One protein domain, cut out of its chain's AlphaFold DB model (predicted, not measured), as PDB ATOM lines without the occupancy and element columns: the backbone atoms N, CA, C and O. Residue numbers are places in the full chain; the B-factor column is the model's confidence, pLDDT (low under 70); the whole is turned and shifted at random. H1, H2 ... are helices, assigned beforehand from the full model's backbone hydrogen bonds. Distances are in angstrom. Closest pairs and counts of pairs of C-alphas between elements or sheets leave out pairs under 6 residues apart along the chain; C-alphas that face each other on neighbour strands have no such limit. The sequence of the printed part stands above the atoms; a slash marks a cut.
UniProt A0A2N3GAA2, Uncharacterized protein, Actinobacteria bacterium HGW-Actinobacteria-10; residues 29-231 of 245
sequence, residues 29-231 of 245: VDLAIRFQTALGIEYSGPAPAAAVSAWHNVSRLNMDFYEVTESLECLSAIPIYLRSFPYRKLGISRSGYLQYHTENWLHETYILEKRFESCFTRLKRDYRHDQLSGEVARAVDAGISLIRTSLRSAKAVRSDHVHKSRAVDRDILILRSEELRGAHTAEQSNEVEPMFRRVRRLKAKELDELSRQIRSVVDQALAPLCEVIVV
ATOM      1  N   VAL A  29     103.697 148.922  96.347       53.88
ATOM      2  CA  VAL A  29     104.154 149.966  97.282       53.88
ATOM      3  C   VAL A  29     105.463 150.600  96.808       53.88
ATOM      4  O   VAL A  29     105.594 151.824  96.819       53.88
ATOM      5  N   ASP A  30     106.422 149.797  96.339       60.06
ATOM      6  CA  ASP A  30     107.724 150.302  95.866       60.06
ATOM      7  C   ASP A  30     107.563 151.124  94.569       60.06
ATOM      8  O   ASP A  30     108.252 152.128  94.368       60.06
ATOM      9  N   LEU A  31     106.604 150.755  93.710       51.75
ATOM     10  CA  LEU A  31     106.293 151.480  92.476       51.75
ATOM     11  C   LEU A  31     105.535 152.793  92.736       51.75
ATOM     12  O   LEU A  31     105.866 153.815  92.127       51.75
ATOM     13  N   ALA A  32     104.586 152.809  93.680       50.09
ATOM     14  CA  ALA A  32     103.906 154.031  94.112       50.09
ATOM     15  C   ALA A  32     104.886 155.056  94.720       50.09
ATOM     16  O   ALA A  32     104.832 156.241  94.377       50.09
ATOM     17  N   ILE A  33     105.839 154.598  95.543       54.75
ATOM     18  CA  ILE A  33     106.901 155.439  96.123       54.75
ATOM     19  C   ILE A  33     107.804 156.020  95.025       54.75
ATOM     20  O   ILE A  33     108.112 157.215  95.040       54.75
ATOM     21  N   ARG A  34     108.201 155.215  94.029       56.25
ATOM     22  CA  ARG A  34     109.023 155.682  92.896       56.25
ATOM     23  C   ARG A  34     108.308 156.729  92.042       56.25
ATOM     24  O   ARG A  34     108.937 157.709  91.650       56.25
ATOM     25  N   PHE A  35     107.010 156.563  91.784       47.34
ATOM     26  CA  PHE A  35     106.225 157.521  91.000       47.34
ATOM     27  C   PHE A  35     106.057 158.864  91.731       47.34
ATOM     28  O   PHE A  35     106.213 159.923  91.129       47.34
ATOM     29  N   GLN A  36     105.821 158.841  93.047       53.44
ATOM     30  CA  GLN A  36     105.734 160.055  93.873       53.44
ATOM     31  C   GLN A  36     107.083 160.776  94.003       53.44
ATOM     32  O   GLN A  36     107.140 162.003  93.904       53.44
ATOM     33  N   THR A  37     108.172 160.010  94.126       55.00
ATOM     34  CA  THR A  37     109.545 160.540  94.127       55.00
ATOM     35  C   THR A  37     109.874 161.211  92.789       55.00
ATOM     36  O   THR A  37     110.454 162.294  92.768       55.00
ATOM     37  N   ALA A  38     109.443 160.625  91.665       50.84
ATOM     38  CA  ALA A  38     109.609 161.212  90.333       50.84
ATOM     39  C   ALA A  38     108.803 162.514  90.131       50.84
ATOM     40  O   ALA A  38     109.183 163.341  89.306       50.84
ATOM     41  N   LEU A  39     107.727 162.720  90.899       52.59
ATOM     42  CA  LEU A  39     106.928 163.951  90.906       52.59
ATOM     43  C   LEU A  39     107.418 164.999  91.927       52.59
ATOM     44  O   LEU A  39     106.806 166.058  92.042       52.59
ATOM     45  N   GLY A  40     108.503 164.730  92.664       55.31
ATOM     46  CA  GLY A  40     109.056 165.650  93.668       55.31
ATOM     47  C   GLY A  40     108.201 165.797  94.931       55.31
ATOM     48  O   GLY A  40     108.345 166.777  95.658       55.31
ATOM     49  N   ILE A  41     107.295 164.852  95.192       56.41
ATOM     50  CA  ILE A  41     106.422 164.868  96.367       56.41
ATOM     51  C   ILE A  41     107.104 164.043  97.464       56.41
ATOM     52  O   ILE A  41     107.047 162.814  97.446       56.41
ATOM     53  N   GLU A  42     107.757 164.703  98.425       50.91
ATOM     54  CA  GLU A  42     108.229 164.037  99.645       50.91
ATOM     55  C   GLU A  42     107.021 163.662 100.514       50.91
ATOM     56  O   GLU A  42     106.435 164.496 101.204       50.91
ATOM     57  N   TYR A  43     106.613 162.394 100.454       52.28
ATOM     58  CA  TYR A  43     105.530 161.871 101.281       52.28
ATOM     59  C   TYR A  43     106.113 161.169 102.515       52.28
ATOM     60  O   TYR A  43     106.648 160.069 102.422       52.28
ATOM     61  N   SER A  44     106.029 161.806 103.687       50.44
ATOM     62  CA  SER A  44     106.588 161.285 104.948       50.44
ATOM     63  C   SER A  44     105.569 160.542 105.830       50.44
ATOM     64  O   SER A  44     105.829 160.311 107.010       50.44
ATOM     65  N   GLY A  45     104.395 160.190 105.296       60.25
ATOM     66  CA  GLY A  45     103.340 159.461 106.010       60.25
ATOM     67  C   GLY A  45     102.959 158.145 105.322       60.25
ATOM     68  O   GLY A  45     103.306 157.938 104.163       60.25
ATOM     69  N   PRO A  46     102.228 157.235 105.993       55.72
ATOM     70  CA  PRO A  46     101.603 156.111 105.306       55.72
ATOM     71  C   PRO A  46     100.667 156.666 104.230       55.72
ATOM     72  O   PRO A  46      99.849 157.542 104.524       55.72
ATOM     73  N   ALA A  47     100.809 156.193 102.988       58.06
ATOM     74  CA  ALA A  47      99.921 156.591 101.902       58.06
ATOM     75  C   ALA A  47      98.464 156.460 102.384       58.06
ATOM     76  O   ALA A  47      98.120 155.431 102.980       58.06
ATOM     77  N   PRO A  48      97.602 157.476 102.186       68.75
ATOM     78  CA  PRO A  48      96.226 157.407 102.647       68.75
ATOM     79  C   PRO A  48      95.606 156.140 102.067       68.75
ATOM     80  O   PRO A  48      95.786 155.872 100.880       68.75
ATOM     81  N   ALA A  49      94.872 155.364 102.868       66.25
ATOM     82  CA  ALA A  49      94.262 154.113 102.404       66.25
ATOM     83  C   ALA A  49      93.465 154.292 101.090       66.25
ATOM     84  O   ALA A  49      93.434 153.400 100.244       66.25
ATOM     85  N   ALA A  50      92.896 155.485 100.878       61.16
ATOM     86  CA  ALA A  50      92.242 155.891  99.637       61.16
ATOM     87  C   ALA A  50      93.185 155.952  98.415       61.16
ATOM     88  O   ALA A  50      92.817 155.468  97.348       61.16
ATOM     89  N   ALA A  51      94.401 156.490  98.555       60.16
ATOM     90  CA  ALA A  51      95.383 156.566  97.469       60.16
ATOM     91  C   ALA A  51      95.903 155.175  97.081       60.16
ATOM     92  O   ALA A  51      96.008 154.856  95.899       60.16
ATOM     93  N   VAL A  52      96.150 154.322  98.082       64.31
ATOM     94  CA  VAL A  52      96.529 152.919  97.868       64.31
ATOM     95  C   VAL A  52      95.405 152.176  97.141       64.31
ATOM     96  O   VAL A  52      95.659 151.504  96.146       64.31
ATOM     97  N   SER A  53      94.148 152.336  97.569       65.75
ATOM     98  CA  SER A  53      92.998 151.709  96.904       65.75
ATOM     99  C   SER A  53      92.796 152.193  95.463       65.75
ATOM    100  O   SER A  53      92.457 151.383  94.601       65.75
ATOM    101  N   ALA A  54      92.984 153.487  95.189       63.97
ATOM    102  CA  ALA A  54      92.867 154.041  93.842       63.97
ATOM    103  C   ALA A  54      93.943 153.467  92.909       63.97
ATOM    104  O   ALA A  54      93.635 153.031  91.801       63.97
ATOM    105  N   TRP A  55      95.186 153.381  93.387       63.31
ATOM    106  CA  TRP A  55      96.290 152.817  92.617       63.31
ATOM    107  C   TRP A  55      96.070 151.335  92.286       63.31
ATOM    108  O   TRP A  55      96.187 150.946  91.128       63.31
ATOM    109  N   HIS A  56      95.635 150.522  93.256       70.94
ATOM    110  CA  HIS A  56      95.291 149.115  93.005       70.94
ATOM    111  C   HIS A  56      94.184 148.954  91.954       70.94
ATOM    112  O   HIS A  56      94.221 148.017  91.156       70.94
ATOM    113  N   ASN A  57      93.198 149.856  91.932       71.38
ATOM    114  CA  ASN A  57      92.139 149.828  90.924       71.38
ATOM    115  C   ASN A  57      92.686 150.149  89.525       71.38
ATOM    116  O   ASN A  57      92.362 149.430  88.580       71.38
ATOM    117  N   VAL A  58      93.559 151.154  89.398       70.44
ATOM    118  CA  VAL A  58      94.211 151.514  88.125       70.44
ATOM    119  C   VAL A  58      95.121 150.392  87.630       70.44
ATOM    120  O   VAL A  58      95.002 149.968  86.483       70.44
ATOM    121  N   SER A  59      95.988 149.855  88.490       72.12
ATOM    122  CA  SER A  59      96.891 148.755  88.136       72.12
ATOM    123  C   SER A  59      96.117 147.515  87.694       72.12
ATOM    124  O   SER A  59      96.450 146.901  86.683       72.12
ATOM    125  N   ARG A  60      95.022 147.179  88.383       77.31
ATOM    126  CA  ARG A  60      94.160 146.059  87.997       77.31
ATOM    127  C   ARG A  60      93.457 146.290  86.658       77.31
ATOM    128  O   ARG A  60      93.391 145.364  85.854       77.31
ATOM    129  N   LEU A  61      92.949 147.497  86.413       77.00
ATOM    130  CA  LEU A  61      92.326 147.849  85.138       77.00
ATOM    131  C   LEU A  61      93.342 147.762  83.988       77.00
ATOM    132  O   LEU A  61      93.043 147.180  82.948       77.00
ATOM    133  N   ASN A  62      94.565 148.249  84.207       77.25
ATOM    134  CA  ASN A  62      95.663 148.136  83.247       77.25
ATOM    135  C   ASN A  62      95.980 146.676  82.906       77.25
ATOM    136  O   ASN A  62      96.184 146.363  81.737       77.25
ATOM    137  N   MET A  63      95.974 145.778  83.896       82.69
ATOM    138  CA  MET A  63      96.178 144.345  83.658       82.69
ATOM    139  C   MET A  63      95.065 143.732  82.798       82.69
ATOM    140  O   MET A  63      95.355 142.979  81.872       82.69
ATOM    141  N   ASP A  64      93.799 144.083  83.040       87.25
ATOM    142  CA  ASP A  64      92.689 143.573  82.222       87.25
ATOM    143  C   ASP A  64      92.757 144.096  80.774       87.25
ATOM    144  O   ASP A  64      92.507 143.355  79.820       87.25
ATOM    145  N   PHE A  65      93.129 145.367  80.588       89.38
ATOM    146  CA  PHE A  65      93.355 145.949  79.262       89.38
ATOM    147  C   PHE A  65      94.555 145.339  78.542       89.38
ATOM    148  O   PHE A  65      94.507 145.132  77.325       89.38
ATOM    149  N   TYR A  66      95.618 145.038  79.283       91.00
ATOM    150  CA  TYR A  66      96.784 144.343  78.760       91.00
ATOM    151  C   TYR A  66      96.386 142.983  78.179       91.00
ATOM    152  O   TYR A  66      96.692 142.703  77.023       91.00
ATOM    153  N   GLU A  67      95.593 142.187  78.902       93.88
ATOM    154  CA  GLU A  67      95.116 140.896  78.397       93.88
ATOM    155  C   GLU A  67      94.285 141.012  77.104       93.88
ATOM    156  O   GLU A  67      94.415 140.182  76.198       93.88
ATOM    157  N   VAL A  68      93.430 142.035  76.994       94.06
ATOM    158  CA  VAL A  68      92.667 142.320  75.763       94.06
ATOM    159  C   VAL A  68      93.608 142.683  74.610       94.06
ATOM    160  O   VAL A  68      93.420 142.214  73.484       94.06
ATOM    161  N   THR A  69      94.628 143.491  74.889       94.94
ATOM    162  CA  THR A  69      95.615 143.942  73.899       94.94
ATOM    163  C   THR A  69      96.439 142.769  73.376       94.94
ATOM    164  O   THR A  69      96.515 142.578  72.164       94.94
ATOM    165  N   GLU A  70      96.942 141.915  74.267       96.06
ATOM    166  CA  GLU A  70      97.664 140.684  73.924       96.06
ATOM    167  C   GLU A  70      96.829 139.758  73.029       96.06
ATOM    168  O   GLU A  70      97.331 139.218  72.041       96.06
ATOM    169  N   SER A  71      95.525 139.617  73.301       97.44
ATOM    170  CA  SER A  71      94.630 138.855  72.419       97.44
ATOM    171  C   SER A  71      94.547 139.444  71.009       97.44
ATOM    172  O   SER A  71      94.597 138.712  70.018       97.44
ATOM    173  N   LEU A  72      94.429 140.769  70.890       97.50
ATOM    174  CA  LEU A  72      94.395 141.449  69.591       97.50
ATOM    175  C   LEU A  72      95.722 141.332  68.835       97.50
ATOM    176  O   LEU A  72      95.729 141.210  67.605       97.50
ATOM    177  N   GLU A  73      96.842 141.377  69.548       97.12
ATOM    178  CA  GLU A  73      98.168 141.153  68.977       97.12
ATOM    179  C   GLU A  73      98.321 139.717  68.481       97.12
ATOM    180  O   GLU A  73      98.721 139.509  67.334       97.12
ATOM    181  N   CYS A  74      97.886 138.733  69.267       98.25
ATOM    182  CA  CYS A  74      97.861 137.329  68.871       98.25
ATOM    183  C   CYS A  74      97.012 137.102  67.609       98.25
ATOM    184  O   CYS A  74      97.488 136.482  66.653       98.25
ATOM    185  N   LEU A  75      95.798 137.663  67.541       98.12
ATOM    186  CA  LEU A  75      94.958 137.615  66.334       98.12
ATOM    187  C   LEU A  75      95.673 138.202  65.109       98.12
ATOM    188  O   LEU A  75      95.608 137.628  64.023       98.12
ATOM    189  N   SER A  76      96.409 139.300  65.297       97.75
ATOM    190  CA  SER A  76      97.161 139.980  64.234       97.75
ATOM    191  C   SER A  76      98.425 139.208  63.815       97.75
ATOM    192  O   SER A  76      98.834 139.258  62.653       97.75
ATOM    193  N   ALA A  77      99.037 138.456  64.734       98.25
ATOM    194  CA  ALA A  77     100.242 137.667  64.496       98.25
ATOM    195  C   ALA A  77      99.962 136.350  63.753       98.25
ATOM    196  O   ALA A  77     100.744 135.943  62.890       98.25
ATOM    197  N   ILE A  78      98.826 135.695  64.018       98.19
ATOM    198  CA  ILE A  78      98.443 134.429  63.367       98.19
ATOM    199  C   ILE A  78      98.547 134.472  61.829       98.19
ATOM    200  O   ILE A  78      99.214 133.595  61.272       98.19
ATOM    201  N   PRO A  79      97.957 135.445  61.101       97.94
ATOM    202  CA  PRO A  79      98.081 135.494  59.645       97.94
ATOM    203  C   PRO A  79      99.522 135.740  59.177       97.94
ATOM    204  O   PRO A  79      99.883 135.300  58.084       97.94
ATOM    205  N   ILE A  80     100.365 136.401  59.979       97.38
ATOM    206  CA  ILE A  80     101.795 136.578  59.686       97.38
ATOM    207  C   ILE A  80     102.502 135.226  59.752       97.38
ATOM    208  O   ILE A  80     103.167 134.838  58.788       97.38
ATOM    209  N   TYR A  81     102.299 134.471  60.834       96.94
ATOM    210  CA  TYR A  81     102.860 133.128  60.972       96.94
ATOM    211  C   TYR A  81     102.379 132.216  59.849       96.94
ATOM    212  O   TYR A  81     103.202 131.590  59.180       96.94
ATOM    213  N   LEU A  82     101.085 132.266  59.525       95.62
ATOM    214  CA  LEU A  82     100.472 131.475  58.462       95.62
ATOM    215  C   LEU A  82     101.102 131.710  57.080       95.62
ATOM    216  O   LEU A  82     101.132 130.790  56.265       95.62
ATOM    217  N   ARG A  83     101.632 132.909  56.786       95.19
ATOM    218  CA  ARG A  83     102.325 133.206  55.509       95.19
ATOM    219  C   ARG A  83     103.644 132.449  55.374       95.19
ATOM    220  O   ARG A  83     104.057 132.133  54.253       95.19
ATOM    221  N   SER A  84     104.288 132.139  56.494       92.81
ATOM    222  CA  SER A  84     105.466 131.278  56.551       92.81
ATOM    223  C   SER A  84     105.043 129.810  56.704       92.81
ATOM    224  O   SER A  84     103.967 129.509  57.202       92.81
ATOM    225  N   PHE A  85     105.845 128.866  56.209       90.69
ATOM    226  CA  PHE A  85     105.666 127.442  56.530       90.69
ATOM    227  C   PHE A  85     107.043 126.815  56.762       90.69
ATOM    228  O   PHE A  85     107.637 126.273  55.825       90.69
ATOM    229  N   PRO A  86     107.594 126.954  57.980       87.75
ATOM    230  CA  PRO A  86     108.966 126.540  58.269       87.75
ATOM    231  C   PRO A  86     109.112 125.022  58.474       87.75
ATOM    232  O   PRO A  86     110.224 124.505  58.502       87.75
ATOM    233  N   TYR A  87     108.010 124.276  58.564       88.81
ATOM    234  CA  TYR A  87     108.006 122.898  59.066       88.81
ATOM    235  C   TYR A  87     108.102 121.802  58.001       88.81
ATOM    236  O   TYR A  87     107.848 120.636  58.297       88.81
ATOM    237  N   ARG A  88     108.521 122.133  56.772       82.25
ATOM    238  CA  ARG A  88     108.630 121.157  55.667       82.25
ATOM    239  C   ARG A  88     109.455 119.911  56.022       82.25
ATOM    240  O   ARG A  88     109.180 118.844  55.494       82.25
ATOM    241  N   LYS A  89     110.461 120.049  56.891       89.12
ATOM    242  CA  LYS A  89     111.356 118.954  57.303       89.12
ATOM    243  C   LYS A  89     110.884 118.194  58.550       89.12
ATOM    244  O   LYS A  89     111.459 117.162  58.857       89.12
ATOM    245  N   LEU A  90     109.867 118.690  59.260       92.38
ATOM    246  CA  LEU A  90     109.406 118.117  60.533       92.38
ATOM    247  C   LEU A  90     108.239 117.129  60.372       92.38
ATOM    248  O   LEU A  90     107.660 116.703  61.363       92.38
ATOM    249  N   GLY A  91     107.845 116.799  59.139       90.88
ATOM    250  CA  GLY A  91     106.736 115.870  58.881       90.88
ATOM    251  C   GLY A  91     105.343 116.428  59.198       90.88
ATOM    252  O   GLY A  91     104.367 115.683  59.167       90.88
ATOM    253  N   ILE A  92     105.216 117.729  59.477       94.19
ATOM    254  CA  ILE A  92     103.914 118.378  59.670       94.19
ATOM    255  C   ILE A  92     103.225 118.507  58.307       94.19
ATOM    256  O   ILE A  92     103.792 119.089  57.378       94.19
ATOM    257  N   SER A  93     102.001 117.985  58.179       95.00
ATOM    258  CA  SER A  93     101.222 118.133  56.944       95.00
ATOM    259  C   SER A  93     100.835 119.593  56.707       95.00
ATOM    260  O   SER A  93     100.608 120.364  57.646       95.00
ATOM    261  N   ARG A  94     100.741 120.002  55.439       95.44
ATOM    262  CA  ARG A  94     100.426 121.393  55.098       95.44
ATOM    263  C   ARG A  94      98.984 121.716  55.466       95.44
ATOM    264  O   ARG A  94      98.729 122.785  56.016       95.44
ATOM    265  N   SER A  95      98.055 120.788  55.219       96.50
ATOM    266  CA  SER A  95      96.664 120.925  55.667       96.50
ATOM    267  C   SER A  95      96.561 121.030  57.190       96.50
ATOM    268  O   SER A  95      95.858 121.907  57.685       96.50
ATOM    269  N   GLY A  96      97.310 120.208  57.935       95.88
ATOM    270  CA  GLY A  96      97.340 120.236  59.398       95.88
ATOM    271  C   GLY A  96      97.837 121.572  59.947       95.88
ATOM    272  O   GLY A  96      97.237 122.121  60.866       95.88
ATOM    273  N   TYR A  97      98.874 122.139  59.330       97.00
ATOM    274  CA  TYR A  97      99.385 123.465  59.672       97.00
ATOM    275  C   TYR A  97      98.358 124.585  59.453       97.00
ATOM    276  O   TYR A  97      98.146 125.414  60.340       97.00
ATOM    277  N   LEU A  98      97.694 124.608  58.289       97.06
ATOM    278  CA  LEU A  98      96.648 125.603  58.016       97.06
ATOM    279  C   LEU A  98      95.474 125.463  58.989       97.06
ATOM    280  O   LEU A  98      94.957 126.464  59.490       97.06
ATOM    281  N   GLN A  99      95.075 124.220  59.261       96.88
ATOM    282  CA  GLN A  99      93.988 123.903  60.176       96.88
ATOM    283  C   GLN A  99      94.304 124.388  61.595       96.88
ATOM    284  O   GLN A  99      93.477 125.067  62.195       96.88
ATOM    285  N   TYR A 100      95.514 124.114  62.091       96.81
ATOM    286  CA  TYR A 100      95.966 124.548  63.413       96.81
ATOM    287  C   TYR A 100      95.845 126.066  63.597       96.81
ATOM    288  O   TYR A 100      95.243 126.526  64.561       96.81
ATOM    289  N   HIS A 101      96.355 126.862  62.655       97.69
ATOM    290  CA  HIS A 101      96.287 128.321  62.777       97.69
ATOM    291  C   HIS A 101      94.865 128.874  62.639       97.69
ATOM    292  O   HIS A 101      94.525 129.840  63.319       97.69
ATOM    293  N   THR A 102      94.032 128.255  61.799       96.94
ATOM    294  CA  THR A 102      92.613 128.628  61.674       96.94
ATOM    295  C   THR A 102      91.870 128.366  62.986       96.94
ATOM    296  O   THR A 102      91.124 129.215  63.468       96.94
ATOM    297  N   GLU A 103      92.118 127.217  63.615       96.56
ATOM    298  CA  GLU A 103      91.552 126.877  64.922       96.56
ATOM    299  C   GLU A 103      92.070 127.792  66.020       96.56
ATOM    300  O   GLU A 103      91.279 128.258  66.836       96.56
ATOM    301  N   ASN A 104      93.369 128.088  66.028       97.62
ATOM    302  CA  ASN A 104      93.961 128.990  67.006       97.62
ATOM    303  C   ASN A 104      93.342 130.391  66.916       97.62
ATOM    304  O   ASN A 104      93.036 130.992  67.939       97.62
ATOM    305  N   TRP A 105      93.066 130.878  65.703       98.19
ATOM    306  CA  TRP A 105      92.376 132.154  65.499       98.19
ATOM    307  C   TRP A 105      90.951 132.150  66.075       98.19
ATOM    308  O   TRP A 105      90.549 133.096  66.756       98.19
ATOM    309  N   LEU A 106      90.196 131.060  65.879       97.25
ATOM    310  CA  LEU A 106      88.862 130.893  66.473       97.25
ATOM    311  C   LEU A 106      88.912 130.813  68.006       97.25
ATOM    312  O   LEU A 106      88.024 131.331  68.689       97.25
ATOM    313  N   HIS A 107      89.934 130.157  68.558       97.75
ATOM    314  CA  HIS A 107      90.131 130.078  70.002       97.75
ATOM    315  C   HIS A 107      90.428 131.454  70.588       97.75
ATOM    316  O   HIS A 107      89.729 131.857  71.521       97.75
ATOM    317  N   GLU A 108      91.377 132.180  69.999       98.31
ATOM    318  CA  GLU A 108      91.781 133.511  70.449       98.31
ATOM    319  C   GLU A 108      90.635 134.525  70.345       98.31
ATOM    320  O   GLU A 108      90.407 135.295  71.270       98.31
ATOM    321  N   THR A 109      89.821 134.458  69.286       97.94
ATOM    322  CA  THR A 109      88.635 135.321  69.130       97.94
ATOM    323  C   THR A 109      87.646 135.164  70.292       97.94
ATOM    324  O   THR A 109      87.075 136.137  70.778       97.94
ATOM    325  N   TYR A 110      87.444 133.939  70.775       97.81
ATOM    326  CA  TYR A 110      86.599 133.698  71.946       97.81
ATOM    327  C   TYR A 110      87.284 134.112  73.254       97.81
ATOM    328  O   TYR A 110      86.611 134.616  74.150       97.81
ATOM    329  N   ILE A 111      88.600 133.902  73.390       97.88
ATOM    330  CA  ILE A 111      89.358 134.365  74.564       97.88
ATOM    331  C   ILE A 111      89.236 135.888  74.681       97.88
ATOM    332  O   ILE A 111      88.924 136.380  75.764       97.88
ATOM    333  N   LEU A 112      89.361 136.611  73.564       97.62
ATOM    334  CA  LEU A 112      89.139 138.050  73.488       97.62
ATOM    335  C   LEU A 112      87.744 138.441  73.998       97.62
ATOM    336  O   LEU A 112      87.652 139.300  74.868       97.62
ATOM    337  N   GLU A 113      86.669 137.793  73.518       97.94
ATOM    338  CA  GLU A 113      85.297 138.039  74.009       97.94
ATOM    339  C   GLU A 113      85.234 137.909  75.540       97.94
ATOM    340  O   GLU A 113      84.681 138.772  76.219       97.94
ATOM    341  N   LYS A 114      85.837 136.853  76.099       98.06
ATOM    342  CA  LYS A 114      85.827 136.589  77.545       98.06
ATOM    343  C   LYS A 114      86.652 137.570  78.359       98.06
ATOM    344  O   LYS A 114      86.182 138.013  79.409       98.06
ATOM    345  N   ARG A 115      87.834 137.946  77.876       96.81
ATOM    346  CA  ARG A 115      88.670 138.982  78.497       96.81
ATOM    347  C   ARG A 115      87.952 140.325  78.501       96.81
ATOM    348  O   ARG A 115      87.886 140.978  79.538       96.81
ATOM    349  N   PHE A 116      87.315 140.675  77.387       95.00
ATOM    350  CA  PHE A 116      86.558 141.913  77.256       95.00
ATOM    351  C   PHE A 116      85.345 141.956  78.196       95.00
ATOM    352  O   PHE A 116      85.174 142.920  78.938       95.00
ATOM    353  N   GLU A 117      84.543 140.884  78.242       96.69
ATOM    354  CA  GLU A 117      83.422 140.749  79.185       96.69
ATOM    355  C   GLU A 117      83.878 140.882  80.645       96.69
ATOM    356  O   GLU A 117      83.224 141.566  81.438       96.69
ATOM    357  N   SER A 118      84.988 140.230  81.003       96.00
ATOM    358  CA  SER A 118      85.564 140.272  82.350       96.00
ATOM    359  C   SER A 118      86.024 141.683  82.722       96.00
ATOM    360  O   SER A 118      85.606 142.201  83.762       96.00
ATOM    361  N   CYS A 119      86.804 142.325  81.845       94.44
ATOM    362  CA  CYS A 119      87.286 143.697  82.000       94.44
ATOM    363  C   CYS A 119      86.116 144.663  82.243       94.44
ATOM    364  O   CYS A 119      86.056 145.359  83.255       94.44
ATOM    365  N   PHE A 120      85.108 144.620  81.374       95.00
ATOM    366  CA  PHE A 120      83.961 145.522  81.430       95.00
ATOM    367  C   PHE A 120      83.071 145.282  82.653       95.00
ATOM    368  O   PHE A 120      82.621 146.225  83.304       95.00
ATOM    369  N   THR A 121      82.836 144.018  83.010       95.12
ATOM    370  CA  THR A 121      82.072 143.670  84.219       95.12
ATOM    371  C   THR A 121      82.774 144.183  85.472       95.12
ATOM    372  O   THR A 121      82.122 144.674  86.398       95.12
ATOM    373  N   ARG A 122      84.106 144.095  85.506       92.81
ATOM    374  CA  ARG A 122      84.903 144.619  86.611       92.81
ATOM    375  C   ARG A 122      84.849 146.140  86.662       92.81
ATOM    376  O   ARG A 122      84.560 146.670  87.728       92.81
ATOM    377  N   LEU A 123      85.006 146.816  85.527       90.94
ATOM    378  CA  LEU A 123      84.881 148.269  85.429       90.94
ATOM    379  C   LEU A 123      83.524 148.752  85.964       90.94
ATOM    380  O   LEU A 123      83.460 149.619  86.832       90.94
ATOM    381  N   LYS A 124      82.428 148.106  85.552       94.44
ATOM    382  CA  LYS A 124      81.080 148.389  86.071       94.44
ATOM    383  C   LYS A 124      80.979 148.210  87.588       94.44
ATOM    384  O   LYS A 124      80.283 148.972  88.256       94.44
ATOM    385  N   ARG A 125      81.651 147.198  88.147       93.38
ATOM    386  CA  ARG A 125      81.684 146.949  89.597       93.38
ATOM    387  C   ARG A 125      82.491 148.015  90.335       93.38
ATOM    388  O   ARG A 125      82.071 148.425  91.414       93.38
ATOM    389  N   ASP A 126      83.613 148.435  89.770       87.38
ATOM    390  CA  ASP A 126      84.531 149.383  90.396       87.38
ATOM    391  C   ASP A 126      83.907 150.793  90.459       87.38
ATOM    392  O   ASP A 126      84.018 151.457  91.486       87.38
ATOM    393  N   TYR A 127      83.108 151.184  89.457       89.88
ATOM    394  CA  TYR A 127      82.357 152.452  89.443       89.88
ATOM    395  C   TYR A 127      80.964 152.374  90.090       89.88
ATOM    396  O   TYR A 127      80.211 153.339  90.036       89.88
ATOM    397  N   ARG A 128      80.561 151.263  90.726       94.94
ATOM    398  CA  ARG A 128      79.163 151.072  91.185       94.94
ATOM    399  C   ARG A 128      78.669 152.086  92.231       94.94
ATOM    400  O   ARG A 128      77.465 152.213  92.425       94.94
ATOM    401  N   HIS A 129      79.586 152.735  92.948       91.31
ATOM    402  CA  HIS A 129      79.294 153.765  93.952       91.31
ATOM    403  C   HIS A 129      79.763 155.160  93.514       91.31
ATOM    404  O   HIS A 129      79.685 156.099  94.300       91.31
ATOM    405  N   ASP A 130      80.259 155.279  92.284       90.69
ATOM    406  CA  ASP A 130      80.734 156.532  91.721       90.69
ATOM    407  C   ASP A 130      79.563 157.364  91.163       90.69
ATOM    408  O   ASP A 130      78.514 156.822  90.785       90.69
ATOM    409  N   GLN A 131      79.739 158.684  91.080       90.75
ATOM    410  CA  GLN A 131      78.762 159.587  90.461       90.75
ATOM    411  C   GLN A 131      78.521 159.232  88.985       90.75
ATOM    412  O   GLN A 131      77.403 159.377  88.492       90.75
ATOM    413  N   LEU A 132      79.533 158.676  88.312       90.12
ATOM    414  CA  LEU A 132      79.483 158.232  86.920       90.12
ATOM    415  C   LEU A 132      78.936 156.813  86.742       90.12
ATOM    416  O   LEU A 132      78.850 156.331  85.612       90.12
ATOM    417  N   SER A 133      78.538 156.130  87.822       94.12
ATOM    418  CA  SER A 133      78.074 154.733  87.794       94.12
ATOM    419  C   SER A 133      77.062 154.445  86.678       94.12
ATOM    420  O   SER A 133      77.184 153.441  85.976       94.12
ATOM    421  N   GLY A 134      76.084 155.335  86.471       95.62
ATOM    422  CA  GLY A 134      75.056 155.191  85.438       95.62
ATOM    423  C   GLY A 134      75.570 155.385  84.006       95.62
ATOM    424  O   GLY A 134      75.091 154.721  83.084       95.62
ATOM    425  N   GLU A 135      76.540 156.271  83.791       94.94
ATOM    426  CA  GLU A 135      77.166 156.489  82.479       94.94
ATOM    427  C   GLU A 135      78.113 155.344  82.130       94.94
ATOM    428  O   GLU A 135      77.965 154.735  81.068       94.94
ATOM    429  N   VAL A 136      78.984 154.962  83.069       93.69
ATOM    430  CA  VAL A 136      79.899 153.823  82.926       93.69
ATOM    431  C   VAL A 136      79.121 152.532  82.688       93.69
ATOM    432  O   VAL A 136      79.447 151.787  81.769       93.69
ATOM    433  N   ALA A 137      78.055 152.271  83.453       96.50
ATOM    434  CA  ALA A 137      77.230 151.078  83.266       96.50
ATOM    435  C   ALA A 137      76.618 151.004  81.861       96.50
ATOM    436  O   ALA A 137      76.658 149.941  81.242       96.50
ATOM    437  N   ARG A 138      76.084 152.119  81.341       97.38
ATOM    438  CA  ARG A 138      75.511 152.175  79.985       97.38
ATOM    439  C   ARG A 138      76.572 151.945  78.912       97.38
ATOM    440  O   ARG A 138      76.329 151.160  77.998       97.38
ATOM    441  N   ALA A 139      77.731 152.590  79.033       95.94
ATOM    442  CA  ALA A 139      78.841 152.422  78.098       95.94
ATOM    443  C   ALA A 139      79.384 150.981  78.111       95.94
ATOM    444  O   ALA A 139      79.562 150.377  77.053       95.94
ATOM    445  N   VAL A 140      79.544 150.388  79.301       96.38
ATOM    446  CA  VAL A 140      79.916 148.977  79.470       96.38
ATOM    447  C   VAL A 140      78.902 148.053  78.792       96.38
ATOM    448  O   VAL A 140      79.280 147.192  77.996       96.38
ATOM    449  N   ASP A 141      77.613 148.213  79.089       97.62
ATOM    450  CA  ASP A 141      76.579 147.320  78.562       97.62
ATOM    451  C   ASP A 141      76.486 147.426  77.028       97.62
ATOM    452  O   ASP A 141      76.354 146.408  76.339       97.62
ATOM    453  N   ALA A 142      76.638 148.638  76.481       97.25
ATOM    454  CA  ALA A 142      76.708 148.874  75.043       97.25
ATOM    455  C   ALA A 142      77.926 148.186  74.402       97.25
ATOM    456  O   ALA A 142      77.765 147.465  73.414       97.25
ATOM    457  N   GLY A 143      79.123 148.335  74.977       96.25
ATOM    458  CA  GLY A 143      80.338 147.713  74.445       96.25
ATOM    459  C   GLY A 143      80.319 146.182  74.523       96.25
ATOM    460  O   GLY A 143      80.663 145.518  73.544       96.25
ATOM    461  N   ILE A 144      79.824 145.596  75.624       97.62
ATOM    462  CA  ILE A 144      79.616 144.136  75.728       97.62
ATOM    463  C   ILE A 144      78.640 143.658  74.646       97.62
ATOM    464  O   ILE A 144      78.886 142.642  73.990       97.62
ATOM    465  N   SER A 145      77.523 144.367  74.458       97.94
ATOM    466  CA  SER A 145      76.517 144.017  73.449       97.94
ATOM    467  C   SER A 145      77.093 144.052  72.030       97.94
ATOM    468  O   SER A 145      76.878 143.116  71.250       97.94
ATOM    469  N   LEU A 146      77.876 145.091  71.719       97.88
ATOM    470  CA  LEU A 146      78.557 145.248  70.439       97.88
ATOM    471  C   LEU A 146      79.523 144.083  70.181       97.88
ATOM    472  O   LEU A 146      79.396 143.405  69.163       97.88
ATOM    473  N   ILE A 147      80.414 143.775  71.128       97.31
ATOM    474  CA  ILE A 147      81.389 142.680  70.998       97.31
ATOM    475  C   ILE A 147      80.696 141.327  70.820       97.31
ATOM    476  O   ILE A 147      81.003 140.591  69.881       97.31
ATOM    477  N   ARG A 148      79.703 141.006  71.660       97.31
ATOM    478  CA  ARG A 148      78.943 139.747  71.555       97.31
ATOM    479  C   ARG A 148      78.256 139.587  70.209       97.31
ATOM    480  O   ARG A 148      78.180 138.480  69.676       97.31
ATOM    481  N   THR A 149      77.697 140.673  69.690       97.75
ATOM    482  CA  THR A 149      76.975 140.648  68.419       97.75
ATOM    483  C   THR A 149      77.947 140.467  67.260       97.75
ATOM    484  O   THR A 149      77.736 139.570  66.443       97.75
ATOM    485  N   SER A 150      79.042 141.226  67.244       97.50
ATOM    486  CA  SER A 150      80.070 141.159  66.202       97.50
ATOM    487  C   SER A 150      80.804 139.817  66.163       97.50
ATOM    488  O   SER A 150      81.101 139.314  65.083       97.50
ATOM    489  N   LEU A 151      81.059 139.190  67.318       96.75
ATOM    490  CA  LEU A 151      81.799 137.921  67.404       96.75
ATOM    491  C   LEU A 151      80.902 136.670  67.377       96.75
ATOM    492  O   LEU A 151      81.398 135.542  67.454       96.75
ATOM    493  N   ARG A 152      79.578 136.834  67.238       96.81
ATOM    494  CA  ARG A 152      78.601 135.734  67.318       96.81
ATOM    495  C   ARG A 152      78.879 134.611  66.318       96.81
ATOM    496  O   ARG A 152      78.770 133.440  66.677       96.81
ATOM    497  N   SER A 153      79.211 134.956  65.076       95.44
ATOM    498  CA  SER A 153      79.461 133.980  64.007       95.44
ATOM    499  C   SER A 153      80.722 133.158  64.275       95.44
ATOM    500  O   SER A 153      80.662 131.930  64.262       95.44
ATOM    501  N   ALA A 154      81.841 133.811  64.605       94.50
ATOM    502  CA  ALA A 154      83.096 133.144  64.954       94.50
ATOM    503  C   ALA A 154      82.924 132.220  66.171       94.50
ATOM    504  O   ALA A 154      83.372 131.071  66.162       94.50
ATOM    505  N   LYS A 155      82.188 132.679  67.189       95.06
ATOM    506  CA  LYS A 155      81.830 131.876  68.362       95.06
ATOM    507  C   LYS A 155      80.988 130.655  68.005       95.06
ATOM    508  O   LYS A 155      81.239 129.584  68.549       95.06
ATOM    509  N   ALA A 156      80.010 130.792  67.109       94.44
ATOM    510  CA  ALA A 156      79.192 129.667  66.659       94.44
ATOM    511  C   ALA A 156      80.048 128.606  65.951       94.44
ATOM    512  O   ALA A 156      79.979 127.432  66.308       94.44
ATOM    513  N   VAL A 157      80.937 129.029  65.042       94.06
ATOM    514  CA  VAL A 157      81.882 128.131  64.355       94.06
ATOM    515  C   VAL A 157      82.792 127.417  65.356       94.06
ATOM    516  O   VAL A 157      82.958 126.200  65.276       94.06
ATOM    517  N   ARG A 158      83.347 128.138  66.341       94.12
ATOM    518  CA  ARG A 158      84.147 127.532  67.416       94.12
ATOM    519  C   ARG A 158      83.321 126.551  68.256       94.12
ATOM    520  O   ARG A 158      83.803 125.475  68.587       94.12
ATOM    521  N   SER A 159      82.102 126.918  68.640       94.25
ATOM    522  CA  SER A 159      81.233 126.067  69.456       94.25
ATOM    523  C   SER A 159      80.949 124.745  68.748       94.25
ATOM    524  O   SER A 159      81.077 123.681  69.350       94.25
ATOM    525  N   ASP A 160      80.623 124.801  67.457       93.12
ATOM    526  CA  ASP A 160      80.432 123.603  66.643       93.12
ATOM    527  C   ASP A 160      81.735 122.800  66.514       93.12
ATOM    528  O   ASP A 160      81.707 121.580  66.687       93.12
ATOM    529  N   HIS A 161      82.876 123.482  66.331       91.62
ATOM    530  CA  HIS A 161      84.211 122.877  66.303       91.62
ATOM    531  C   HIS A 161      84.538 122.063  67.566       91.62
ATOM    532  O   HIS A 161      85.044 120.947  67.463       91.62
ATOM    533  N   VAL A 162      84.266 122.625  68.748       91.06
ATOM    534  CA  VAL A 162      84.606 122.015  70.045       91.06
ATOM    535  C   VAL A 162      83.618 120.912  70.433       91.06
ATOM    536  O   VAL A 162      84.027 119.916  71.025       91.06
ATOM    537  N   HIS A 163      82.327 121.076  70.128       90.00
ATOM    538  CA  HIS A 163      81.277 120.216  70.690       90.00
ATOM    539  C   HIS A 163      80.658 119.213  69.716       90.00
ATOM    540  O   HIS A 163      80.103 118.216  70.171       90.00
ATOM    541  N   LYS A 164      80.698 119.463  68.402       92.69
ATOM    542  CA  LYS A 164      80.023 118.608  67.411       92.69
ATOM    543  C   LYS A 164      81.021 117.881  66.529       92.69
ATOM    544  O   LYS A 164      81.082 116.656  66.520       92.69
ATOM    545  N   SER A 165      81.785 118.639  65.761       90.31
ATOM    546  CA  SER A 165      82.765 118.107  64.830       90.31
ATOM    547  C   SER A 165      83.794 119.175  64.540       90.31
ATOM    548  O   SER A 165      83.473 120.358  64.479       90.31
ATOM    549  N   ARG A 166      85.042 118.753  64.329       90.44
ATOM    550  CA  ARG A 166      86.142 119.655  63.995       90.44
ATOM    551  C   ARG A 166      85.723 120.541  62.815       90.44
ATOM    552  O   ARG A 166      85.466 120.004  61.745       90.44
ATOM    553  N   ALA A 167      85.647 121.864  62.997       86.31
ATOM    554  CA  ALA A 167      85.367 122.790  61.897       86.31
ATOM    555  C   ALA A 167      86.348 122.546  60.749       86.31
ATOM    556  O   ALA A 167      87.559 122.670  60.924       86.31
ATOM    557  N   VAL A 168      85.815 122.174  59.591       86.44
ATOM    558  CA  VAL A 168      86.614 121.869  58.414       86.44
ATOM    559  C   VAL A 168      86.395 122.966  57.392       86.44
ATOM    560  O   VAL A 168      85.297 123.120  56.858       86.44
ATOM    561  N   ASP A 169      87.454 123.707  57.092       95.00
ATOM    562  CA  ASP A 169      87.433 124.591  55.940       95.00
ATOM    563  C   ASP A 169      87.489 123.772  54.644       95.00
ATOM    564  O   ASP A 169      88.305 122.857  54.505       95.00
ATOM    565  N   ARG A 170      86.627 124.110  53.682       96.19
ATOM    566  CA  ARG A 170      86.505 123.360  52.428       96.19
ATOM    567  C   ARG A 170      87.818 123.318  51.648       96.19
ATOM    568  O   ARG A 170      88.176 122.255  51.146       96.19
ATOM    569  N   ASP A 171      88.541 124.430  51.547       97.06
ATOM    570  CA  ASP A 171      89.787 124.480  50.781       97.06
ATOM    571  C   ASP A 171      90.899 123.685  51.481       97.06
ATOM    572  O   ASP A 171      91.678 122.990  50.821       97.06
ATOM    573  N   ILE A 172      90.944 123.727  52.818       96.88
ATOM    574  CA  ILE A 172      91.862 122.901  53.618       96.88
ATOM    575  C   ILE A 172      91.523 121.411  53.476       96.88
ATOM    576  O   ILE A 172      92.434 120.591  53.371       96.88
ATOM    577  N   LEU A 173      90.238 121.046  53.427       96.38
ATOM    578  CA  LEU A 173      89.808 119.661  53.229       96.38
ATOM    579  C   LEU A 173      90.234 119.121  51.872       96.38
ATOM    580  O   LEU A 173      90.768 118.018  51.803       96.38
ATOM    581  N   ILE A 174      90.017 119.892  50.803       95.81
ATOM    582  CA  ILE A 174      90.437 119.483  49.460       95.81
ATOM    583  C   ILE A 174      91.961 119.326  49.441       95.81
ATOM    584  O   ILE A 174      92.452 118.308  48.965       95.81
ATOM    585  N   LEU A 175      92.711 120.264  50.039       95.88
ATOM    586  CA  LEU A 175      94.168 120.148  50.145       95.88
ATOM    587  C   LEU A 175      94.575 118.873  50.891       95.88
ATOM    588  O   LEU A 175      95.476 118.171  50.445       95.88
ATOM    589  N   ARG A 176      93.908 118.554  52.003       96.00
ATOM    590  CA  ARG A 176      94.163 117.331  52.771       96.00
ATOM    591  C   ARG A 176      93.901 116.074  51.943       96.00
ATOM    592  O   ARG A 176      94.686 115.135  52.011       96.00
ATOM    593  N   SER A 177      92.818 116.050  51.172       94.88
ATOM    594  CA  SER A 177      92.496 114.931  50.280       94.88
ATOM    595  C   SER A 177      93.563 114.742  49.202       94.88
ATOM    596  O   SER A 177      93.981 113.613  48.955       94.88
ATOM    597  N   GLU A 178      94.059 115.829  48.609       94.12
ATOM    598  CA  GLU A 178      95.144 115.767  47.622       94.12
ATOM    599  C   GLU A 178      96.494 115.390  48.253       94.12
ATOM    600  O   GLU A 178      97.248 114.623  47.662       94.12
ATOM    601  N   GLU A 179      96.785 115.827  49.485       93.31
ATOM    602  CA  GLU A 179      97.954 115.348  50.241       93.31
ATOM    603  C   GLU A 179      97.912 113.830  50.466       93.31
ATOM    604  O   GLU A 179      98.934 113.160  50.322       93.31
ATOM    605  N   LEU A 180      96.736 113.279  50.791       92.88
ATOM    606  CA  LEU A 180      96.552 111.838  50.980       92.88
ATOM    607  C   LEU A 180      96.703 111.058  49.669       92.88
ATOM    608  O   LEU A 180      97.335 110.007  49.661       92.88
ATOM    609  N   ARG A 181      96.172 111.573  48.554       90.56
ATOM    610  CA  ARG A 181      96.348 110.957  47.227       90.56
ATOM    611  C   ARG A 181      97.809 110.988  46.777       90.56
ATOM    612  O   ARG A 181      98.354 109.960  46.382       90.56
ATOM    613  N   GLY A 182      98.450 112.150  46.905       85.62
ATOM    614  CA  GLY A 182      99.835 112.378  46.496       85.62
ATOM    615  C   GLY A 182     100.865 111.566  47.282       85.62
ATOM    616  O   GLY A 182     101.958 111.331  46.775       85.62
ATOM    617  N   ALA A 183     100.518 111.056  48.467       78.75
ATOM    618  CA  ALA A 183     101.365 110.121  49.208       78.75
ATOM    619  C   ALA A 183     101.668 108.822  48.429       78.75
ATOM    620  O   ALA A 183     102.621 108.120  48.760       78.75
ATOM    621  N   HIS A 184     100.885 108.508  47.390       75.75
ATOM    622  CA  HIS A 184     101.024 107.279  46.614       75.75
ATOM    623  C   HIS A 184     101.788 107.440  45.289       75.75
ATOM    624  O   HIS A 184     102.202 106.429  44.726       75.75
ATOM    625  N   THR A 185     102.006 108.663  44.774       77.88
ATOM    626  CA  THR A 185     102.716 108.877  43.494       77.88
ATOM    627  C   THR A 185     103.567 110.155  43.485       77.88
ATOM    628  O   THR A 185     103.134 111.220  43.919       77.88
ATOM    629  N   ALA A 186     104.790 110.071  42.946       72.62
ATOM    630  CA  ALA A 186     105.721 111.204  42.898       72.62
ATOM    631  C   ALA A 186     105.219 112.370  42.020       72.62
ATOM    632  O   ALA A 186     105.458 113.531  42.346       72.62
ATOM    633  N   GLU A 187     104.489 112.079  40.937       72.31
ATOM    634  CA  GLU A 187     103.943 113.095  40.026       72.31
ATOM    635  C   GLU A 187     102.852 113.953  40.685       72.31
ATOM    636  O   GLU A 187     102.860 115.174  40.532       72.31
ATOM    637  N   GLN A 188     101.975 113.360  41.505       66.94
ATOM    638  CA  GLN A 188     100.914 114.093  42.212       66.94
ATOM    639  C   GLN A 188     101.458 115.019  43.310       66.94
ATOM    640  O   GLN A 188     100.841 116.034  43.635       66.94
ATOM    641  N   SER A 189     102.658 114.745  43.837       75.06
ATOM    642  CA  SER A 189     103.316 115.650  44.788       75.06
ATOM    643  C   SER A 189     103.603 117.038  44.192       75.06
ATOM    644  O   SER A 189     103.745 118.001  44.953       75.06
ATOM    645  N   ASN A 190     103.678 117.170  42.860       83.25
ATOM    646  CA  ASN A 190     103.938 118.449  42.196       83.25
ATOM    647  C   ASN A 190     102.710 119.379  42.178       83.25
ATOM    648  O   ASN A 190     102.882 120.598  42.133       83.25
ATOM    649  N   GLU A 191     101.490 118.844  42.282       88.38
ATOM    650  CA  GLU A 191     100.244 119.634  42.268       88.38
ATOM    651  C   GLU A 191      99.855 120.172  43.657       88.38
ATOM    652  O   GLU A 191      99.271 121.255  43.784       88.38
ATOM    653  N   VAL A 192     100.253 119.467  44.722       92.00
ATOM    654  CA  VAL A 192      99.927 119.821  46.116       92.00
ATOM    655  C   VAL A 192     100.557 121.151  46.539       92.00
ATOM    656  O   VAL A 192      99.935 121.949  47.243       92.00
ATOM    657  N   GLU A 193     101.797 121.433  46.130       93.00
ATOM    658  CA  GLU A 193     102.513 122.640  46.566       93.00
ATOM    659  C   GLU A 193     101.901 123.944  46.003       93.00
ATOM    660  O   GLU A 193     101.687 124.875  46.793       93.00
ATOM    661  N   PRO A 194     101.573 124.062  44.699       94.94
ATOM    662  CA  PRO A 194     100.805 125.193  44.175       94.94
ATOM    663  C   PRO A 194      99.465 125.385  44.890       94.94
ATOM    664  O   PRO A 194      99.133 126.512  45.278       94.94
ATOM    665  N   MET A 195      98.728 124.292  45.121       95.62
ATOM    666  CA  MET A 195      97.449 124.332  45.825       95.62
ATOM    667  C   MET A 195      97.618 124.862  47.251       95.62
ATOM    668  O   MET A 195      96.944 125.817  47.640       95.62
ATOM    669  N   PHE A 196      98.575 124.324  48.007       95.69
ATOM    670  CA  PHE A 196      98.887 124.793  49.352       95.69
ATOM    671  C   PHE A 196      99.216 126.284  49.382       95.69
ATOM    672  O   PHE A 196      98.664 127.020  50.198       95.69
ATOM    673  N   ARG A 197     100.082 126.765  48.478       96.06
ATOM    674  CA  ARG A 197     100.432 128.194  48.413       96.06
ATOM    675  C   ARG A 197      99.204 129.065  48.174       96.06
ATOM    676  O   ARG A 197      99.113 130.133  48.782       96.06
ATOM    677  N   ARG A 198      98.281 128.623  47.314       97.06
ATOM    678  CA  ARG A 198      97.009 129.309  47.057       97.06
ATOM    679  C   ARG A 198      96.148 129.351  48.319       97.06
ATOM    680  O   ARG A 198      95.823 130.450  48.763       97.06
ATOM    681  N   VAL A 199      95.836 128.199  48.919       97.12
ATOM    682  CA  VAL A 199      94.979 128.119  50.121       97.12
ATOM    683  C   VAL A 199      95.582 128.928  51.270       97.12
ATOM    684  O   VAL A 199      94.903 129.750  51.874       97.12
ATOM    685  N   ARG A 200      96.890 128.797  51.509       97.38
ATOM    686  CA  ARG A 200      97.611 129.554  52.541       97.38
ATOM    687  C   ARG A 200      97.492 131.066  52.360       97.38
ATOM    688  O   ARG A 200      97.268 131.776  53.331       97.38
ATOM    689  N   ARG A 201      97.651 131.576  51.131       97.44
ATOM    690  CA  ARG A 201      97.512 133.015  50.839       97.44
ATOM    691  C   ARG A 201      96.087 133.500  51.082       97.44
ATOM    692  O   ARG A 201      95.920 134.563  51.671       97.44
ATOM    693  N   LEU A 202      95.093 132.730  50.639       97.62
ATOM    694  CA  LEU A 202      93.680 133.053  50.847       97.62
ATOM    695  C   LEU A 202      93.355 133.108  52.340       97.62
ATOM    696  O   LEU A 202      92.850 134.125  52.804       97.62
ATOM    697  N   LYS A 203      93.758 132.088  53.104       97.31
ATOM    698  CA  LYS A 203      93.544 132.038  54.553       97.31
ATOM    699  C   LYS A 203      94.280 133.126  55.314       97.31
ATOM    700  O   LYS A 203      93.685 133.783  56.157       97.31
ATOM    701  N   ALA A 204      95.537 133.397  54.975       98.00
ATOM    702  CA  ALA A 204      96.259 134.498  55.600       98.00
ATOM    703  C   ALA A 204      95.604 135.859  55.319       98.00
ATOM    704  O   ALA A 204      95.626 136.718  56.190       98.00
ATOM    705  N   LYS A 205      95.031 136.069  54.125       97.88
ATOM    706  CA  LYS A 205      94.305 137.303  53.786       97.88
ATOM    707  C   LYS A 205      92.973 137.402  54.533       97.88
ATOM    708  O   LYS A 205      92.658 138.463  55.054       97.88
ATOM    709  N   GLU A 206      92.212 136.312  54.574       97.31
ATOM    710  CA  GLU A 206      90.929 136.227  55.277       97.31
ATOM    711  C   GLU A 206      91.088 136.523  56.772       97.31
ATOM    712  O   GLU A 206      90.432 137.422  57.289       97.31
ATOM    713  N   LEU A 207      92.004 135.827  57.456       97.19
ATOM    714  CA  LEU A 207      92.218 136.008  58.895       97.19
ATOM    715  C   LEU A 207      92.773 137.396  59.240       97.19
ATOM    716  O   LEU A 207      92.421 137.952  60.275       97.19
ATOM    717  N   ASP A 208      93.617 137.974  58.386       98.25
ATOM    718  CA  ASP A 208      94.134 139.343  58.540       98.25
ATOM    719  C   ASP A 208      93.004 140.379  58.447       98.25
ATOM    720  O   ASP A 208      92.879 141.242  59.312       98.25
ATOM    721  N   GLU A 209      92.118 140.242  57.458       97.56
ATOM    722  CA  GLU A 209      90.957 141.122  57.311       97.56
ATOM    723  C   GLU A 209      89.986 141.004  58.494       97.56
ATOM    724  O   GLU A 209      89.612 142.015  59.089       97.56
ATOM    725  N   LEU A 210      89.645 139.779  58.904       97.50
ATOM    726  CA  LEU A 210      88.793 139.555  60.074       97.50
ATOM    727  C   LEU A 210      89.426 140.122  61.353       97.50
ATOM    728  O   LEU A 210      88.729 140.720  62.169       97.50
ATOM    729  N   SER A 211      90.746 140.004  61.524       97.69
ATOM    730  CA  SER A 211      91.444 140.552  62.698       97.69
ATOM    731  C   SER A 211      91.393 142.084  62.742       97.69
ATOM    732  O   SER A 211      91.213 142.657  63.817       97.69
ATOM    733  N   ARG A 212      91.474 142.766  61.589       97.00
ATOM    734  CA  ARG A 212      91.273 144.227  61.517       97.00
ATOM    735  C   ARG A 212      89.850 144.631  61.869       97.00
ATOM    736  O   ARG A 212      89.662 145.605  62.594       97.00
ATOM    737  N   GLN A 213      88.860 143.884  61.386       96.81
ATOM    738  CA  GLN A 213      87.456 144.128  61.722       96.81
ATOM    739  C   GLN A 213      87.219 143.966  63.225       96.81
ATOM    740  O   GLN A 213      86.615 144.841  63.839       96.81
ATOM    741  N   ILE A 214      87.765 142.911  63.841       97.25
ATOM    742  CA  ILE A 214      87.695 142.705  65.295       97.25
ATOM    743  C   ILE A 214      88.324 143.882  66.046       97.25
ATOM    744  O   ILE A 214      87.700 144.404  66.966       97.25
ATOM    745  N   ARG A 215      89.516 144.341  65.641       97.25
ATOM    746  CA  ARG A 215      90.158 145.515  66.252       97.25
ATOM    747  C   ARG A 215      89.269 146.756  66.160       97.25
ATOM    748  O   ARG A 215      89.030 147.392  67.176       97.25
ATOM    749  N   SER A 216      88.696 147.031  64.987       95.75
ATOM    750  CA  SER A 216      87.773 148.158  64.812       95.75
ATOM    751  C   SER A 216      86.544 148.065  65.723       95.75
ATOM    752  O   SER A 216      86.099 149.079  66.258       95.75
ATOM    753  N   VAL A 217      85.998 146.863  65.932       97.00
ATOM    754  CA  VAL A 217      84.883 146.647  66.867       97.00
ATOM    755  C   VAL A 217      85.318 146.901  68.312       97.00
ATOM    756  O   VAL A 217      84.557 147.509  69.062       97.00
ATOM    757  N   VAL A 218      86.519 146.468  68.707       95.31
ATOM    758  CA  VAL A 218      87.064 146.755  70.044       95.31
ATOM    759  C   VAL A 218      87.237 148.257  70.251       95.31
ATOM    760  O   VAL A 218      86.774 148.775  71.264       95.31
ATOM    761  N   ASP A 219      87.809 148.967  69.279       94.12
ATOM    762  CA  ASP A 219      87.991 150.420  69.354       94.12
ATOM    763  C   ASP A 219      86.640 151.140  69.515       94.12
ATOM    764  O   ASP A 219      86.480 151.997  70.385       94.12
ATOM    765  N   GLN A 220      85.625 150.731  68.744       95.62
ATOM    766  CA  GLN A 220      84.259 151.258  68.858       95.62
ATOM    767  C   GLN A 220      83.605 150.933  70.207       95.62
ATOM    768  O   GLN A 220      82.868 151.755  70.745       95.62
ATOM    769  N   ALA A 221      83.858 149.746  70.763       95.31
ATOM    770  CA  ALA A 221      83.326 149.348  72.064       95.31
ATOM    771  C   ALA A 221      83.984 150.115  73.225       95.31
ATOM    772  O   ALA A 221      83.345 150.317  74.258       95.31
ATOM    773  N   LEU A 222      85.240 150.540  73.062       92.50
ATOM    774  CA  LEU A 222      85.991 151.304  74.057       92.50
ATOM    775  C   LEU A 222      85.752 152.812  73.978       92.50
ATOM    776  O   LEU A 222      85.810 153.475  75.012       92.50
ATOM    777  N   ALA A 223      85.454 153.358  72.796       92.50
ATOM    778  CA  ALA A 223      85.328 154.803  72.601       92.50
ATOM    779  C   ALA A 223      84.371 155.497  73.601       92.50
ATOM    780  O   ALA A 223      84.812 156.450  74.246       92.50
ATOM    781  N   PRO A 224      83.139 155.005  73.856       92.50
ATOM    782  CA  PRO A 224      82.246 155.635  74.832       92.50
ATOM    783  C   PRO A 224      82.784 155.593  76.268       92.50
ATOM    784  O   PRO A 224      82.520 156.496  77.055       92.50
ATOM    785  N   LEU A 225      83.544 154.555  76.633       89.88
ATOM    786  CA  LEU A 225      84.164 154.478  77.959       89.88
ATOM    787  C   LEU A 225      85.299 155.481  78.103       89.88
ATOM    788  O   LEU A 225      85.414 156.108  79.150       89.88
ATOM    789  N   CYS A 226      86.108 155.659  77.059       87.44
ATOM    790  CA  CYS A 226      87.142 156.685  77.048       87.44
ATOM    791  C   CYS A 226      86.527 158.080  77.209       87.44
ATOM    792  O   CYS A 226      87.040 158.870  77.992       87.44
ATOM    793  N   GLU A 227      85.407 158.371  76.544       87.44
ATOM    794  CA  GLU A 227      84.698 159.648  76.707       87.44
ATOM    795  C   GLU A 227      84.192 159.858  78.141       87.44
ATOM    796  O   GLU A 227      84.363 160.939  78.697       87.44
ATOM    797  N   VAL A 228      83.624 158.827  78.772       86.88
ATOM    798  CA  VAL A 228      83.107 158.927  80.148       86.88
ATOM    799  C   VAL A 228      84.234 159.005  81.184       86.88
ATOM    800  O   VAL A 228      84.113 159.741  82.153       86.88
ATOM    801  N   ILE A 229      85.334 158.272  81.009       81.12
ATOM    802  CA  ILE A 229      86.392 158.172  82.030       81.12
ATOM    803  C   ILE A 229      87.424 159.297  81.880       81.12
ATOM    804  O   ILE A 229      87.762 159.960  82.858       81.12
ATOM    805  N   VAL A 230      87.901 159.580  80.661       73.88
ATOM    806  CA  VAL A 230      88.962 160.586  80.430       73.88
ATOM    807  C   VAL A 230      88.493 161.998  80.785       73.88
ATOM    808  O   VAL A 230      89.289 162.811  81.252       73.88
ATOM    809  N   VAL A 231      87.203 162.295  80.607       61.84
ATOM    810  CA  VAL A 231      86.636 163.614  80.933       61.84
ATOM    811  C   VAL A 231      86.648 163.893  82.443       61.84
ATOM    812  O   VAL A 231      86.669 165.059  82.841       61.84
TER     813      VAL A 231
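Overview. This is residues 29 to 231 of the 245 residues of an uncharacterized protein of Actinobacteria bacterium HGW-Actinobacteria-10 (UniProt A0A2N3GAA2). A long rod of helices has H2, H3 and H7 side by side along its length, with H4 added toward one end and H6 toward the other. H5 packs steeply on H3, and H1 is set off near the start of H2, residues 34 to 40 sticking out. The printed part has 203 residues with seven named helices, H1 to H7 in chain order, and no named strand; the class is all helix. It is loose, with a radius of gyration of the C-alphas of 23.5 A and spans of 80 by 35 by 27 A.

Arrangement. H1, residues 29 to 38, is close to but not clearly touching H2, residues 49 to 83; their closest C-alphas, of Ala 32 and Trp 55, are 7.9 A apart. H2 forms a hairpin with H3, residues 94 to 126, at a shallow tilt of 18 degrees, closest C-alphas Asp 64 and Cys 119, 5.4 A. H3, the hub, touches H5, residues 152 to 163, at a steep tilt of 62 degrees, closest C-alphas Leu 106 and Arg 158, 5.9 A. H4, residues 133 to 150, H6, residues 170 to 182, and H7, residues 189 to 230, join H2 and H3 in a bundle, a group of helices side by side. H7 touches H4, closest C-alphas Gly 143 and Ala 221, 4.2 A. H6 touches H3, closest C-alphas Ser 95 and Arg 176, 5.2 A. Every O i to N i+4 pair is within hydrogen-bond range in H1, H3, H4, H5 and H6, against 29 of 31 in H2 and 34 of 38 in H7.

Along the chain. H1 begins at C-alpha 29 (104.154, 149.966, 97.282). H2 is 52.0 A long, H3 47.8 A and H7 59.1 A, ending at C-alpha 230 (88.962, 160.586, 80.430).

Size, cuts and confidence. The farthest C-alphas, of Ser 44 and Glu 187, are 80.9 A apart. The printed part has no cut and no long link. Residues 29 to 55, 188 and 231 have pLDDT under 70.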